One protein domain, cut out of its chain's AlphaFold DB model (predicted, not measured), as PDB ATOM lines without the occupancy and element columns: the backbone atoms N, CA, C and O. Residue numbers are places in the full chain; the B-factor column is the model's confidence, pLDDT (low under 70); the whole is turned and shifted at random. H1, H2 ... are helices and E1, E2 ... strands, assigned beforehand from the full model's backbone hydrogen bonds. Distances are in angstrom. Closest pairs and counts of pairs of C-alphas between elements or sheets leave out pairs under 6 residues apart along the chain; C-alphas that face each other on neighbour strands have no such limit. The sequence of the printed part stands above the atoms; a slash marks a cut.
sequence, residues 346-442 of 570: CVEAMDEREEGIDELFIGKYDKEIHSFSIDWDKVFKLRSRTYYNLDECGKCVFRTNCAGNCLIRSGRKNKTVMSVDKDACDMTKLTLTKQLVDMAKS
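Overview. This is residues 346 to 442 of the 570 residues of the protein "Radical SAM additional 4Fe4S-binding SPASM domain-containing protein" of [Clostridium] populeti (UniProt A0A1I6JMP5). A long rod has a two-stranded hairpin, E1 and E2, at one end and the long helix H4 at the other, with short helices H1, H2 and H3 and long loops between them. The hairpin's tip, residues 366 to 371, and the end of H4, residues 434 to 442, stick out. The printed part has 97 residues with two strands and four helices in the order E1 E2 H1 H2 H3 H4; the sheet E1 - E2 is antiparallel and the class is mostly helix. The whole is loose, with a radius of gyration of the C-alphas of 17.0 A and spans of 63 by 24 by 21 A.

Arrangement. E1, residues 361 to 366, and E2, residues 371 to 374, form a hairpin, antiparallel at 156 degrees. N 366 and O 371 are 2.8 A apart and N 373 and O 364 3.0 A, within hydrogen-bond range. H1, residues 376 to 383, comes closest to E1 at the C-alphas of Lys 378 and Ile 362, 6.1 A apart. H2, residues 399 to 402, is close to but not clearly touching H4, residues 422 to 442; their closest C-alphas, Cys 402 and Thr 428, are 7.3 A apart. H3, residues 407 to 414, and H4 are near each other, with 6 pairs of C-alphas within 10 A. H1 and H4 are apart. Every O i to N i+4 pair is within hydrogen-bond range in H1, H3 and H4; H2 is too short for one.

Along the chain. E1 begins at C-alpha 361 (257.116, 144.879, 174.168) and is 15.0 A long; E2 is 9.8 A. H1 is 10.2 A, H2 5.3 A and H3 10.1 A. H4, 30.2 A, ends at C-alpha 442 (268.130, 112.157, 144.633).

Size, cuts and confidence. The C-alphas farthest apart, Glu 368 and Lys 441, are 63.2 A apart. The printed part has no cut. The link H1 to H2, 15 residues, is long. Residues 433 to 442 are under pLDDT 70.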
ATOM      1  N   CYS A 346     258.610 142.085 167.610       93.12
ATOM      2  CA  CYS A 346     257.890 141.254 166.648       93.12
ATOM      3  C   CYS A 346     256.841 142.059 165.877       93.12
ATOM      4  O   CYS A 346     256.044 142.769 166.475       93.12
ATOM      5  N   VAL A 347     256.777 141.863 164.555       90.12
ATOM      6  CA  VAL A 347     255.807 142.543 163.671       90.12
ATOM      7  C   VAL A 347     254.349 142.115 163.888       90.12
ATOM      8  O   VAL A 347     253.437 142.768 163.384       90.12
ATOM      9  N   GLU A 348     254.131 141.022 164.617       88.50
ATOM     10  CA  GLU A 348     252.805 140.511 164.973       88.50
ATOM     11  C   GLU A 348     252.397 140.852 166.415       88.50
ATOM     12  O   GLU A 348     251.215 140.767 166.734       88.50
ATOM     13  N   ALA A 349     253.343 141.262 167.269       90.06
ATOM     14  CA  ALA A 349     253.086 141.666 168.651       90.06
ATOM     15  C   ALA A 349     252.904 143.184 168.702       90.06
ATOM     16  O   ALA A 349     253.871 143.931 168.862       90.06
ATOM     17  N   MET A 350     251.668 143.633 168.480       85.44
ATOM     18  CA  MET A 350     251.347 145.053 168.281       85.44
ATOM     19  C   MET A 350     250.396 145.623 169.332       85.44
ATOM     20  O   MET A 350     250.207 146.840 169.378       85.44
ATOM     21  N   ASP A 351     249.746 144.778 170.124       85.19
ATOM     22  CA  ASP A 351     248.787 145.170 171.155       85.19
ATOM     23  C   ASP A 351     249.281 144.681 172.519       85.19
ATOM     24  O   ASP A 351     249.323 143.479 172.760       85.19
ATOM     25  N   GLU A 352     249.660 145.609 173.400       88.25
ATOM     26  CA  GLU A 352     250.170 145.297 174.748       88.25
ATOM     27  C   GLU A 352     249.131 144.604 175.644       88.25
ATOM     28  O   GLU A 352     249.464 144.149 176.729       88.25
ATOM     29  N   ARG A 353     247.864 144.535 175.218       85.81
ATOM     30  CA  ARG A 353     246.799 143.821 175.940       85.81
ATOM     31  C   ARG A 353     246.775 142.327 175.630       85.81
ATOM     32  O   ARG A 353     246.009 141.592 176.247       85.81
ATOM     33  N   GLU A 354     247.539 141.885 174.636       85.69
ATOM     34  CA  GLU A 354     247.595 140.484 174.251       85.69
ATOM     35  C   GLU A 354     248.422 139.679 175.263       85.69
ATOM     36  O   GLU A 354     249.622 139.890 175.435       85.69
ATOM     37  N   GLU A 355     247.775 138.726 175.928       87.56
ATOM     38  CA  GLU A 355     248.402 137.934 176.983       87.56
ATOM     39  C   GLU A 355     249.478 136.968 176.468       87.56
ATOM     40  O   GLU A 355     249.297 136.275 175.463       87.56
ATOM     41  N   GLY A 356     250.543 136.801 177.257       89.06
ATOM     42  CA  GLY A 356     251.566 135.774 177.030       89.06
ATOM     43  C   GLY A 356     252.676 136.192 176.068       89.06
ATOM     44  O   GLY A 356     253.547 135.379 175.750       89.06
ATOM     45  N   ILE A 357     252.650 137.445 175.605       93.12
ATOM     46  CA  ILE A 357     253.652 138.023 174.702       93.12
ATOM     47  C   ILE A 357     254.248 139.337 175.242       93.12
ATOM     48  O   ILE A 357     254.903 140.068 174.499       93.12
ATOM     49  N   ASP A 358     254.072 139.613 176.538       94.00
ATOM     50  CA  ASP A 358     254.494 140.840 177.230       94.00
ATOM     51  C   ASP A 358     255.998 141.134 177.111       94.00
ATOM     52  O   ASP A 358     256.432 142.293 177.106       94.00
ATOM     53  N   GLU A 359     256.823 140.088 177.010       94.81
ATOM     54  CA  GLU A 359     258.263 140.228 176.806       94.81
ATOM     55  C   GLU A 359     258.631 140.834 175.453       94.81
ATOM     56  O   GLU A 359     259.721 141.384 175.323       94.81
ATOM     57  N   LEU A 360     257.757 140.739 174.443       95.94
ATOM     58  CA  LEU A 360     258.036 141.275 173.111       95.94
ATOM     59  C   LEU A 360     257.945 142.803 173.070       95.94
ATOM     60  O   LEU A 360     258.577 143.393 172.192       95.94
ATOM     61  N   PHE A 361     257.225 143.427 174.009       96.69
ATOM     62  CA  PHE A 361     257.116 144.879 174.168       96.69
ATOM     63  C   PHE A 361     258.242 145.395 175.066       96.69
ATOM     64  O   PHE A 361     258.230 145.235 176.291       96.69
ATOM     65  N   ILE A 362     259.237 146.001 174.429       97.19
ATOM     66  CA  ILE A 362     260.533 146.337 175.023       97.19
ATOM     67  C   ILE A 362     260.712 147.830 175.279       97.19
ATOM     68  O   ILE A 362     261.767 148.227 175.750       97.19
ATOM     69  N   GLY A 363     259.747 148.681 174.943       96.81
ATOM     70  CA  GLY A 363     259.934 150.111 175.143       96.81
ATOM     71  C   GLY A 363     258.764 150.971 174.718       96.81
ATOM     72  O   GLY A 363     257.781 150.474 174.163       96.81
ATOM     73  N   LYS A 364     258.879 152.271 174.986       97.19
ATOM     74  CA  LYS A 364     257.879 153.284 174.632       97.19
ATOM     75  C   LYS A 364     258.545 154.590 174.218       97.19
ATOM     76  O   LYS A 364     259.618 154.933 174.713       97.19
ATOM     77  N   TYR A 365     257.882 155.288 173.309       97.69
ATOM     78  CA  TYR A 365     258.209 156.633 172.874       97.69
ATOM     79  C   TYR A 365     257.706 157.661 173.887       97.69
ATOM     80  O   TYR A 365     256.543 157.616 174.294       97.69
ATOM     81  N   ASP A 366     258.573 158.595 174.250       96.62
ATOM     82  CA  ASP A 366     258.248 159.767 175.047       96.62
ATOM     83  C   ASP A 366     258.197 160.995 174.130       96.62
ATOM     84  O   ASP A 366     259.192 161.377 173.509       96.62
ATOM     85  N   LYS A 367     257.006 161.593 174.041       93.31
ATOM     86  CA  LYS A 367     256.728 162.741 173.172       93.31
ATOM     87  C   LYS A 367     257.357 164.036 173.673       93.31
ATOM     88  O   LYS A 367     257.631 164.898 172.852       93.31
ATOM     89  N   GLU A 368     257.568 164.183 174.979       94.44
ATOM     90  CA  GLU A 368     258.070 165.432 175.561       94.44
ATOM     91  C   GLU A 368     259.569 165.597 175.296       94.44
ATOM     92  O   GLU A 368     260.055 166.703 175.070       94.44
ATOM     93  N   ILE A 369     260.307 164.483 175.293       94.81
ATOM     94  CA  ILE A 369     261.761 164.469 175.079       94.81
ATOM     95  C   ILE A 369     262.177 163.913 173.712       94.81
ATOM     96  O   ILE A 369     263.373 163.779 173.462       94.81
ATOM     97  N   HIS A 370     261.216 163.569 172.848       95.44
ATOM     98  CA  HIS A 370     261.451 163.022 171.507       95.44
ATOM     99  C   HIS A 370     262.428 161.831 171.491       95.44
ATOM    100  O   HIS A 370     263.383 161.780 170.716       95.44
ATOM    101  N   SER A 371     262.219 160.862 172.387       95.62
ATOM    102  CA  SER A 371     263.136 159.725 172.553       95.62
ATOM    103  C   SER A 371     262.422 158.446 172.989       95.62
ATOM    104  O   SER A 371     261.229 158.443 173.288       95.62
ATOM    105  N   PHE A 372     263.153 157.331 173.014       97.31
ATOM    106  CA  PHE A 372     262.640 156.019 173.397       97.31
ATOM    107  C   PHE A 372     263.285 155.522 174.686       97.31
ATOM    108  O   PHE A 372     264.510 155.491 174.819       97.31
ATOM    109  N   SER A 373     262.448 155.039 175.601       96.25
ATOM    110  CA  SER A 373     262.888 154.240 176.742       96.25
ATOM    111  C   SER A 373     262.833 152.761 176.367       96.25
ATOM    112  O   SER A 373     261.763 152.261 176.013       96.25
ATOM    113  N   ILE A 374     263.982 152.078 176.419       97.12
ATOM    114  CA  ILE A 374     264.121 150.652 176.091       97.12
ATOM    115  C   ILE A 374     264.479 149.854 177.348       97.12
ATOM    116  O   ILE A 374     265.501 150.097 177.992       97.12
ATOM    117  N   ASP A 375     263.658 148.854 177.646       96.62
ATOM    118  CA  ASP A 375     263.894 147.815 178.641       96.62
ATOM    119  C   ASP A 375     264.871 146.775 178.071       96.62
ATOM    120  O   ASP A 375     264.508 145.819 177.373       96.62
ATOM    121  N   TRP A 376     266.155 146.995 178.350       94.88
ATOM    122  CA  TRP A 376     267.219 146.107 177.893       94.88
ATOM    123  C   TRP A 376     267.201 144.740 178.583       94.88
ATOM    124  O   TRP A 376     267.674 143.777 177.983       94.88
ATOM    125  N   ASP A 377     266.603 144.609 179.768       94.88
ATOM    126  CA  ASP A 377     266.504 143.322 180.458       94.88
ATOM    127  C   ASP A 377     265.533 142.395 179.721       94.88
ATOM    128  O   ASP A 377     265.848 141.225 179.478       94.88
ATOM    129  N   LYS A 378     264.398 142.925 179.240       95.19
ATOM    130  CA  LYS A 378     263.521 142.191 178.312       95.19
ATOM    131  C   LYS A 378     264.243 141.818 177.020       95.19
ATOM    132  O   LYS A 378     264.137 140.676 176.567       95.19
ATOM    133  N   VAL A 379     265.016 142.738 176.438       95.56
ATOM    134  CA  VAL A 379     265.803 142.460 175.223       95.56
ATOM    135  C   VAL A 379     266.792 141.314 175.451       95.56
ATOM    136  O   VAL A 379     266.854 140.384 174.643       95.56
ATOM    137  N   PHE A 380     267.544 141.332 176.551       94.25
ATOM    138  CA  PHE A 380     268.506 140.280 176.877       94.25
ATOM    139  C   PHE A 380     267.819 138.959 177.225       94.25
ATOM    140  O   PHE A 380     268.288 137.904 176.791       94.25
ATOM    141  N   LYS A 381     266.654 138.991 177.883       93.81
ATOM    142  CA  LYS A 381     265.810 137.805 178.080       93.81
ATOM    143  C   LYS A 381     265.420 137.178 176.741       93.81
ATOM    144  O   LYS A 381     265.621 135.978 176.560       93.81
ATOM    145  N   LEU A 382     264.958 137.965 175.769       94.94
ATOM    146  CA  LEU A 382     264.624 137.466 174.430       94.94
ATOM    147  C   LEU A 382     265.847 136.909 173.686       94.94
ATOM    148  O   LEU A 382     265.748 135.865 173.040       94.94
ATOM    149  N   ARG A 383     267.014 137.552 173.815       93.81
ATOM    150  CA  ARG A 383     268.283 137.059 173.247       93.81
ATOM    151  C   ARG A 383     268.805 135.813 173.937       93.81
ATOM    152  O   ARG A 383     269.562 135.065 173.339       93.81
ATOM    153  N   SER A 384     268.402 135.543 175.173       92.00
ATOM    154  CA  SER A 384     268.719 134.272 175.821       92.00
ATOM    155  C   SER A 384     267.932 133.108 175.211       92.00
ATOM    156  O   SER A 384     268.304 131.950 175.407       92.00
ATOM    157  N   ARG A 385     266.867 133.375 174.442       92.06
ATOM    158  CA  ARG A 385     266.056 132.336 173.809       92.06
ATOM    159  C   ARG A 385     266.784 131.725 172.611       92.06
ATOM    160  O   ARG A 385     266.587 132.103 171.455       92.06
ATOM    161  N   THR A 386     267.617 130.745 172.924       89.62
ATOM    162  CA  THR A 386     268.353 129.909 171.977       89.62
ATOM    163  C   THR A 386     267.920 128.459 172.114       89.62
ATOM    164  O   THR A 386     267.363 128.056 173.137       89.62
ATOM    165  N   TYR A 387     268.249 127.627 171.127       85.38
ATOM    166  CA  TYR A 387     268.046 126.184 171.267       85.38
ATOM    167  C   TYR A 387     268.859 125.549 172.416       85.38
ATOM    168  O   TYR A 387     268.542 124.427 172.806       85.38
ATOM    169  N   TYR A 388     269.883 126.231 172.955       82.31
ATOM    170  CA  TYR A 388     270.622 125.793 174.149       82.31
ATOM    171  C   TYR A 388     269.809 125.977 175.436       82.31
ATOM    172  O   TYR A 388     269.932 125.182 176.365       82.31
ATOM    173  N   ASN A 389     268.978 127.018 175.482       88.06
ATOM    174  CA  ASN A 389     268.253 127.431 176.683       88.06
ATOM    175  C   ASN A 389     266.780 126.991 176.686       88.06
ATOM    176  O   ASN A 389     266.100 127.176 177.689       88.06
ATOM    177  N   LEU A 390     266.294 126.405 175.588       89.56
ATOM    178  CA  LEU A 390     264.971 125.785 175.496       89.56
ATOM    179  C   LEU A 390     265.067 124.295 175.838       89.56
ATOM    180  O   LEU A 390     265.725 123.527 175.127       89.56
ATOM    181  N   ASP A 391     264.386 123.877 176.902       86.06
ATOM    182  CA  ASP A 391     264.473 122.509 177.420       86.06
ATOM    183  C   ASP A 391     264.026 121.459 176.395       86.06
ATOM    184  O   ASP A 391     264.655 120.404 176.262       86.06
ATOM    185  N   GLU A 392     263.001 121.770 175.604       86.94
ATOM    186  CA  GLU A 392     262.442 120.896 174.573       86.94
ATOM    187  C   GLU A 392     263.382 120.738 173.364       86.94
ATOM    188  O   GLU A 392     263.319 119.742 172.637       86.94
ATOM    189  N   CYS A 393     264.281 121.703 173.139       85.44
ATOM    190  CA  CYS A 393     265.206 121.702 172.004       85.44
ATOM    191  C   CYS A 393     266.483 120.899 172.268       85.44
ATOM    192  O   CYS A 393     267.111 120.434 171.313       85.44
ATOM    193  N   GLY A 394     266.859 120.698 173.535       72.81
ATOM    194  CA  GLY A 394     268.157 120.132 173.918       72.81
ATOM    195  C   GLY A 394     268.472 118.770 173.289       72.81
ATOM    196  O   GLY A 394     269.629 118.494 172.992       72.81
ATOM    197  N   LYS A 395     267.461 117.940 173.002       72.25
ATOM    198  CA  LYS A 395     267.623 116.621 172.351       72.25
ATOM    199  C   LYS A 395     267.148 116.582 170.891       72.25
ATOM    200  O   LYS A 395     267.135 115.520 170.281       72.25
ATOM    201  N   CYS A 396     266.712 117.705 170.326       75.19
ATOM    202  CA  CYS A 396     266.130 117.733 168.986       75.19
ATOM    203  C   CYS A 396     267.221 117.737 167.904       75.19
ATOM    204  O   CYS A 396     268.085 118.614 167.893       75.19
ATOM    205  N   VAL A 397     267.138 116.813 166.940       70.56
ATOM    206  CA  VAL A 397     268.083 116.749 165.807       70.56
ATOM    207  C   VAL A 397     268.074 118.024 164.967       70.56
ATOM    208  O   VAL A 397     269.125 118.441 164.508       70.56
ATOM    209  N   PHE A 398     266.931 118.701 164.822       76.94
ATOM    210  CA  PHE A 398     266.792 119.913 164.003       76.94
ATOM    211  C   PHE A 398     267.010 121.219 164.770       76.94
ATOM    212  O   PHE A 398     266.711 122.293 164.251       76.94
ATOM    213  N   ARG A 399     267.512 121.166 166.007       78.88
ATOM    214  CA  ARG A 399     267.586 122.334 166.901       78.88
ATOM    215  C   ARG A 399     268.377 123.518 166.329       78.88
ATOM    216  O   ARG A 399     267.978 124.651 166.553       78.88
ATOM    217  N   THR A 400     269.418 123.273 165.531       75.88
ATOM    218  CA  THR A 400     270.237 124.335 164.910       75.88
ATOM    219  C   THR A 400     269.664 124.867 163.594       75.88
ATOM    220  O   THR A 400     270.167 125.854 163.073       75.88
ATOM    221  N   ASN A 401     268.668 124.179 163.027       79.00
ATOM    222  CA  ASN A 401     267.931 124.617 161.842       79.00
ATOM    223  C   ASN A 401     266.691 125.397 162.296       79.00
ATOM    224  O   ASN A 401     266.451 126.521 161.894       79.00
ATOM    225  N   CYS A 402     265.911 124.809 163.203       82.56
ATOM    226  CA  CYS A 402     264.663 125.387 163.689       82.56
ATOM    227  C   CYS A 402     264.867 126.469 164.762       82.56
ATOM    228  O   CYS A 402     264.050 127.375 164.870       82.56
ATOM    229  N   ALA A 403     265.908 126.373 165.595       87.12
ATOM    230  CA  ALA A 403     266.205 127.331 166.666       87.12
ATOM    231  C   ALA A 403     265.017 127.670 167.592       87.12
ATOM    232  O   ALA A 403     264.836 128.805 168.034       87.12
ATOM    233  N   GLY A 404     264.190 126.664 167.893       86.75
ATOM    234  CA  GLY A 404     263.075 126.789 168.831       86.75
ATOM    235  C   GLY A 404     261.782 127.359 168.249       86.75
ATOM    236  O   GLY A 404     260.858 127.596 169.020       86.75
ATOM    237  N   ASN A 405     261.686 127.550 166.931       87.69
ATOM    238  CA  ASN A 405     260.475 128.003 166.236       87.69
ATOM    239  C   ASN A 405     259.924 129.364 166.733       87.69
ATOM    240  O   ASN A 405     260.561 130.078 167.515       87.69
ATOM    241  N   CYS A 406     258.744 129.740 166.238       89.38
ATOM    242  CA  CYS A 406     258.136 131.047 166.462       89.38
ATOM    243  C   CYS A 406     257.773 131.328 167.934       89.38
ATOM    244  O   CYS A 406     256.962 130.639 168.553       89.38
ATOM    245  N   LEU A 407     258.337 132.418 168.456       92.00
ATOM    246  CA  LEU A 407     258.162 132.911 169.828       92.00
ATOM    247  C   LEU A 407     256.723 133.358 170.101       92.00
ATOM    248  O   LEU A 407     256.198 133.071 171.169       92.00
ATOM    249  N   ILE A 408     256.088 134.067 169.154       90.25
ATOM    250  CA  ILE A 408     254.744 134.625 169.375       90.25
ATOM    251  C   ILE A 408     253.695 133.515 169.450       90.25
ATOM    252  O   ILE A 408     252.822 133.557 170.307       90.25
ATOM    253  N   ARG A 409     253.845 132.462 168.635       88.62
ATOM    254  CA  ARG A 409     253.013 131.251 168.714       88.62
ATOM    255  C   ARG A 409     253.132 130.589 170.077       88.62
ATOM    256  O   ARG A 409     252.124 130.254 170.691       88.62
ATOM    257  N   SER A 410     254.369 130.436 170.552       91.31
ATOM    258  CA  SER A 410     254.645 129.931 171.896       91.31
ATOM    259  C   SER A 410     254.004 130.818 172.965       91.31
ATOM    260  O   SER A 410     253.342 130.301 173.854       91.31
ATOM    261  N   GLY A 411     254.144 132.141 172.863       92.50
ATOM    262  CA  GLY A 411     253.548 133.089 173.802       92.50
ATOM    263  C   GLY A 411     252.025 132.991 173.859       92.50
ATOM    264  O   GLY A 411     251.462 132.773 174.925       92.50
ATOM    265  N   ARG A 412     251.356 133.020 172.702       89.38
ATOM    266  CA  ARG A 412     249.895 132.875 172.587       89.38
ATOM    267  C   ARG A 412     249.382 131.559 173.175       89.38
ATOM    268  O   ARG A 412     248.384 131.547 173.892       89.38
ATOM    269  N   LYS A 413     250.059 130.449 172.865       88.56
ATOM    270  CA  LYS A 413     249.607 129.095 173.216       88.56
ATOM    271  C   LYS A 413     249.981 128.685 174.639       88.56
ATOM    272  O   LYS A 413     249.150 128.143 175.359       88.56
ATOM    273  N   ASN A 414     251.222 128.946 175.038       91.56
ATOM    274  CA  ASN A 414     251.802 128.476 176.297       91.56
ATOM    275  C   ASN A 414     251.889 129.583 177.357       91.56
ATOM    276  O   ASN A 414     252.389 129.332 178.451       91.56
ATOM    277  N   LYS A 415     251.461 130.812 177.033       91.94
ATOM    278  CA  LYS A 415     251.570 132.002 177.896       91.94
ATOM    279  C   LYS A 415     253.013 132.352 178.276       91.94
ATOM    280  O   LYS A 415     253.265 133.006 179.281       91.94
ATOM    281  N   THR A 416     253.972 131.911 177.462       91.81
ATOM    282  CA  THR A 416     255.381 132.281 177.590       91.81
ATOM    283  C   THR A 416     256.108 132.163 176.256       91.81
ATOM    284  O   THR A 416     256.012 131.157 175.542       91.81
ATOM    285  N   VAL A 417     256.904 133.182 175.935       93.31
ATOM    286  CA  VAL A 417     257.807 133.155 174.778       93.31
ATOM    287  C   VAL A 417     259.023 132.250 175.005       93.31
ATOM    288  O   VAL A 417     259.722 131.925 174.049       93.31
ATOM    289  N   MET A 418     259.275 131.799 176.241       92.19
ATOM    290  CA  MET A 418     260.433 130.978 176.630       92.19
ATOM    291  C   MET A 418     260.150 129.466 176.586       92.19
ATOM    292  O   MET A 418     260.728 128.702 177.351       92.19
ATOM    293  N   SER A 419     259.266 129.030 175.689       92.62
ATOM    294  CA  SER A 419     258.987 127.614 175.409       92.62
ATOM    295  C   SER A 419     258.840 127.397 173.898       92.62
ATOM    296  O   SER A 419     259.175 128.291 173.109       92.62
ATOM    297  N   VAL A 420     258.392 126.214 173.471       91.50
ATOM    298  CA  VAL A 420     258.120 125.914 172.055       91.50
ATOM    299  C   VAL A 420     256.653 125.551 171.802       91.50
ATOM    300  O   VAL A 420     255.995 124.917 172.625       91.50
ATOM    301  N   ASP A 421     256.137 125.894 170.616       89.25
ATOM    302  CA  ASP A 421     254.855 125.363 170.131       89.25
ATOM    303  C   ASP A 421     255.059 123.933 169.610       89.25
ATOM    304  O   ASP A 421     255.653 123.730 168.548       89.25
ATOM    305  N   LYS A 422     254.563 122.940 170.358       85.06
ATOM    306  CA  LYS A 422     254.747 121.515 170.043       85.06
ATOM    307  C   LYS A 422     254.195 121.124 168.670       85.06
ATOM    308  O   LYS A 422     254.861 120.383 167.952       85.06
ATOM    309  N   ASP A 423     253.054 121.678 168.267       80.44
ATOM    310  CA  ASP A 423     252.443 121.355 166.971       80.44
ATOM    311  C   ASP A 423     253.337 121.865 165.838       80.44
ATOM    312  O   ASP A 423     253.615 121.158 164.868       80.44
ATOM    313  N   ALA A 424     253.860 123.083 165.994       81.50
ATOM    314  CA  ALA A 424     254.802 123.655 165.049       81.50
ATOM    315  C   ALA A 424     256.139 122.893 165.050       81.50
ATOM    316  O   ALA A 424     256.731 122.706 163.989       81.50
ATOM    317  N   CYS A 425     256.612 122.404 166.203       82.38
ATOM    318  CA  CYS A 425     257.785 121.532 166.274       82.38
ATOM    319  C   CYS A 425     257.595 120.235 165.484       82.38
ATOM    320  O   CYS A 425     258.502 119.850 164.746       82.38
ATOM    321  N   ASP A 426     256.451 119.572 165.625       77.50
ATOM    322  CA  ASP A 426     256.176 118.308 164.941       77.50
ATOM    323  C   ASP A 426     256.039 118.520 163.424       77.50
ATOM    324  O   ASP A 426     256.607 117.757 162.641       77.50
ATOM    325  N   MET A 427     255.413 119.625 163.001       74.00
ATOM    326  CA  MET A 427     255.383 120.063 161.599       74.00
ATOM    327  C   MET A 427     256.780 120.329 161.027       74.00
ATOM    328  O   MET A 427     257.106 119.857 159.934       74.00
ATOM    329  N   THR A 428     257.619 121.078 161.750       78.00
ATOM    330  CA  THR A 428     258.997 121.358 161.326       78.00
ATOM    331  C   THR A 428     259.799 120.070 161.206       78.00
ATOM    332  O   THR A 428     260.470 119.871 160.199       78.00
ATOM    333  N   LYS A 429     259.722 119.177 162.201       76.50
ATOM    334  CA  LYS A 429     260.427 117.889 162.170       76.50
ATOM    335  C   LYS A 429     260.012 117.067 160.956       76.50
ATOM    336  O   LYS A 429     260.886 116.612 160.234       76.50
ATOM    337  N   LEU A 430     258.710 116.929 160.707       71.75
ATOM    338  CA  LEU A 430     258.199 116.196 159.548       71.75
ATOM    339  C   LEU A 430     258.744 116.776 158.234       71.75
ATOM    340  O   LEU A 430     259.296 116.045 157.415       71.75
ATOM    341  N   THR A 431     258.649 118.098 158.072       70.62
ATOM    342  CA  THR A 431     259.069 118.801 156.849       70.62
ATOM    343  C   THR A 431     260.571 118.654 156.600       70.62
ATOM    344  O   THR A 431     260.982 118.265 155.509       70.62
ATOM    345  N   LEU A 432     261.401 118.921 157.614       72.19
ATOM    346  CA  LEU A 432     262.859 118.839 157.489       72.19
ATOM    347  C   LEU A 432     263.331 117.392 157.293       72.19
ATOM    348  O   LEU A 432     264.246 117.159 156.507       72.19
ATOM    349  N   THR A 433     262.699 116.416 157.957       69.81
ATOM    350  CA  THR A 433     262.979 114.990 157.734       69.81
ATOM    351  C   THR A 433     262.691 114.604 156.289       69.81
ATOM    352  O   THR A 433     263.553 114.013 155.644       69.81
ATOM    353  N   LYS A 434     261.516 114.962 155.758       64.88
ATOM    354  CA  LYS A 434     261.146 114.635 154.377       64.88
ATOM    355  C   LYS A 434     262.112 115.252 153.371       64.88
ATOM    356  O   LYS A 434     262.617 114.547 152.508       64.88
ATOM    357  N   GLN A 435     262.456 116.527 153.554       67.44
ATOM    358  CA  GLN A 435     263.449 117.193 152.715       67.44
ATOM    359  C   GLN A 435     264.803 116.463 152.731       67.44
ATOM    360  O   GLN A 435     265.377 116.251 151.669       67.44
ATOM    361  N   LEU A 436     265.301 116.029 153.895       63.91
ATOM    362  CA  LEU A 436     266.548 115.255 153.969       63.91
ATOM    363  C   LEU A 436     266.442 113.890 153.275       63.91
ATOM    364  O   LEU A 436     267.389 113.477 152.610       63.91
ATOM    365  N   VAL A 437     265.305 113.199 153.406       59.78
ATOM    366  CA  VAL A 437     265.057 111.912 152.735       59.78
ATOM    367  C   VAL A 437     265.025 112.080 151.219       59.78
ATOM    368  O   VAL A 437     265.672 111.312 150.511       59.78
ATOM    369  N   ASP A 438     264.317 113.088 150.713       57.12
ATOM    370  CA  ASP A 438     264.233 113.358 149.276       57.12
ATOM    371  C   ASP A 438     265.618 113.678 148.701       57.12
ATOM    372  O   ASP A 438     265.990 113.167 147.647       57.12
ATOM    373  N   MET A 439     266.426 114.439 149.443       57.47
ATOM    374  CA  MET A 439     267.816 114.711 149.074       57.47
ATOM    375  C   MET A 439     268.664 113.437 149.032       57.47
ATOM    376  O   MET A 439     269.317 113.167 148.026       57.47
ATOM    377  N   ALA A 440     268.575 112.597 150.065       54.25
ATOM    378  CA  ALA A 440     269.275 111.316 150.112       54.25
ATOM    379  C   ALA A 440     268.871 110.358 148.972       54.25
ATOM    380  O   ALA A 440     269.686 109.545 148.535       54.25
ATOM    381  N   LYS A 441     267.618 110.428 148.500       51.62
ATOM    382  CA  LYS A 441     267.121 109.646 147.356       51.62
ATOM    383  C   LYS A 441     267.624 110.185 146.021       51.62
ATOM    384  O   LYS A 441     267.992 109.394 145.164       51.62
ATOM    385  N   SER A 442     267.659 111.506 145.861       51.66
ATOM    386  CA  SER A 442     268.130 112.157 144.633       51.66
ATOM    387  C   SER A 442     269.643 112.058 144.409       51.66
ATOM    388  O   SER A 442     270.111 112.355 143.319       51.66
TER     389      SER A 442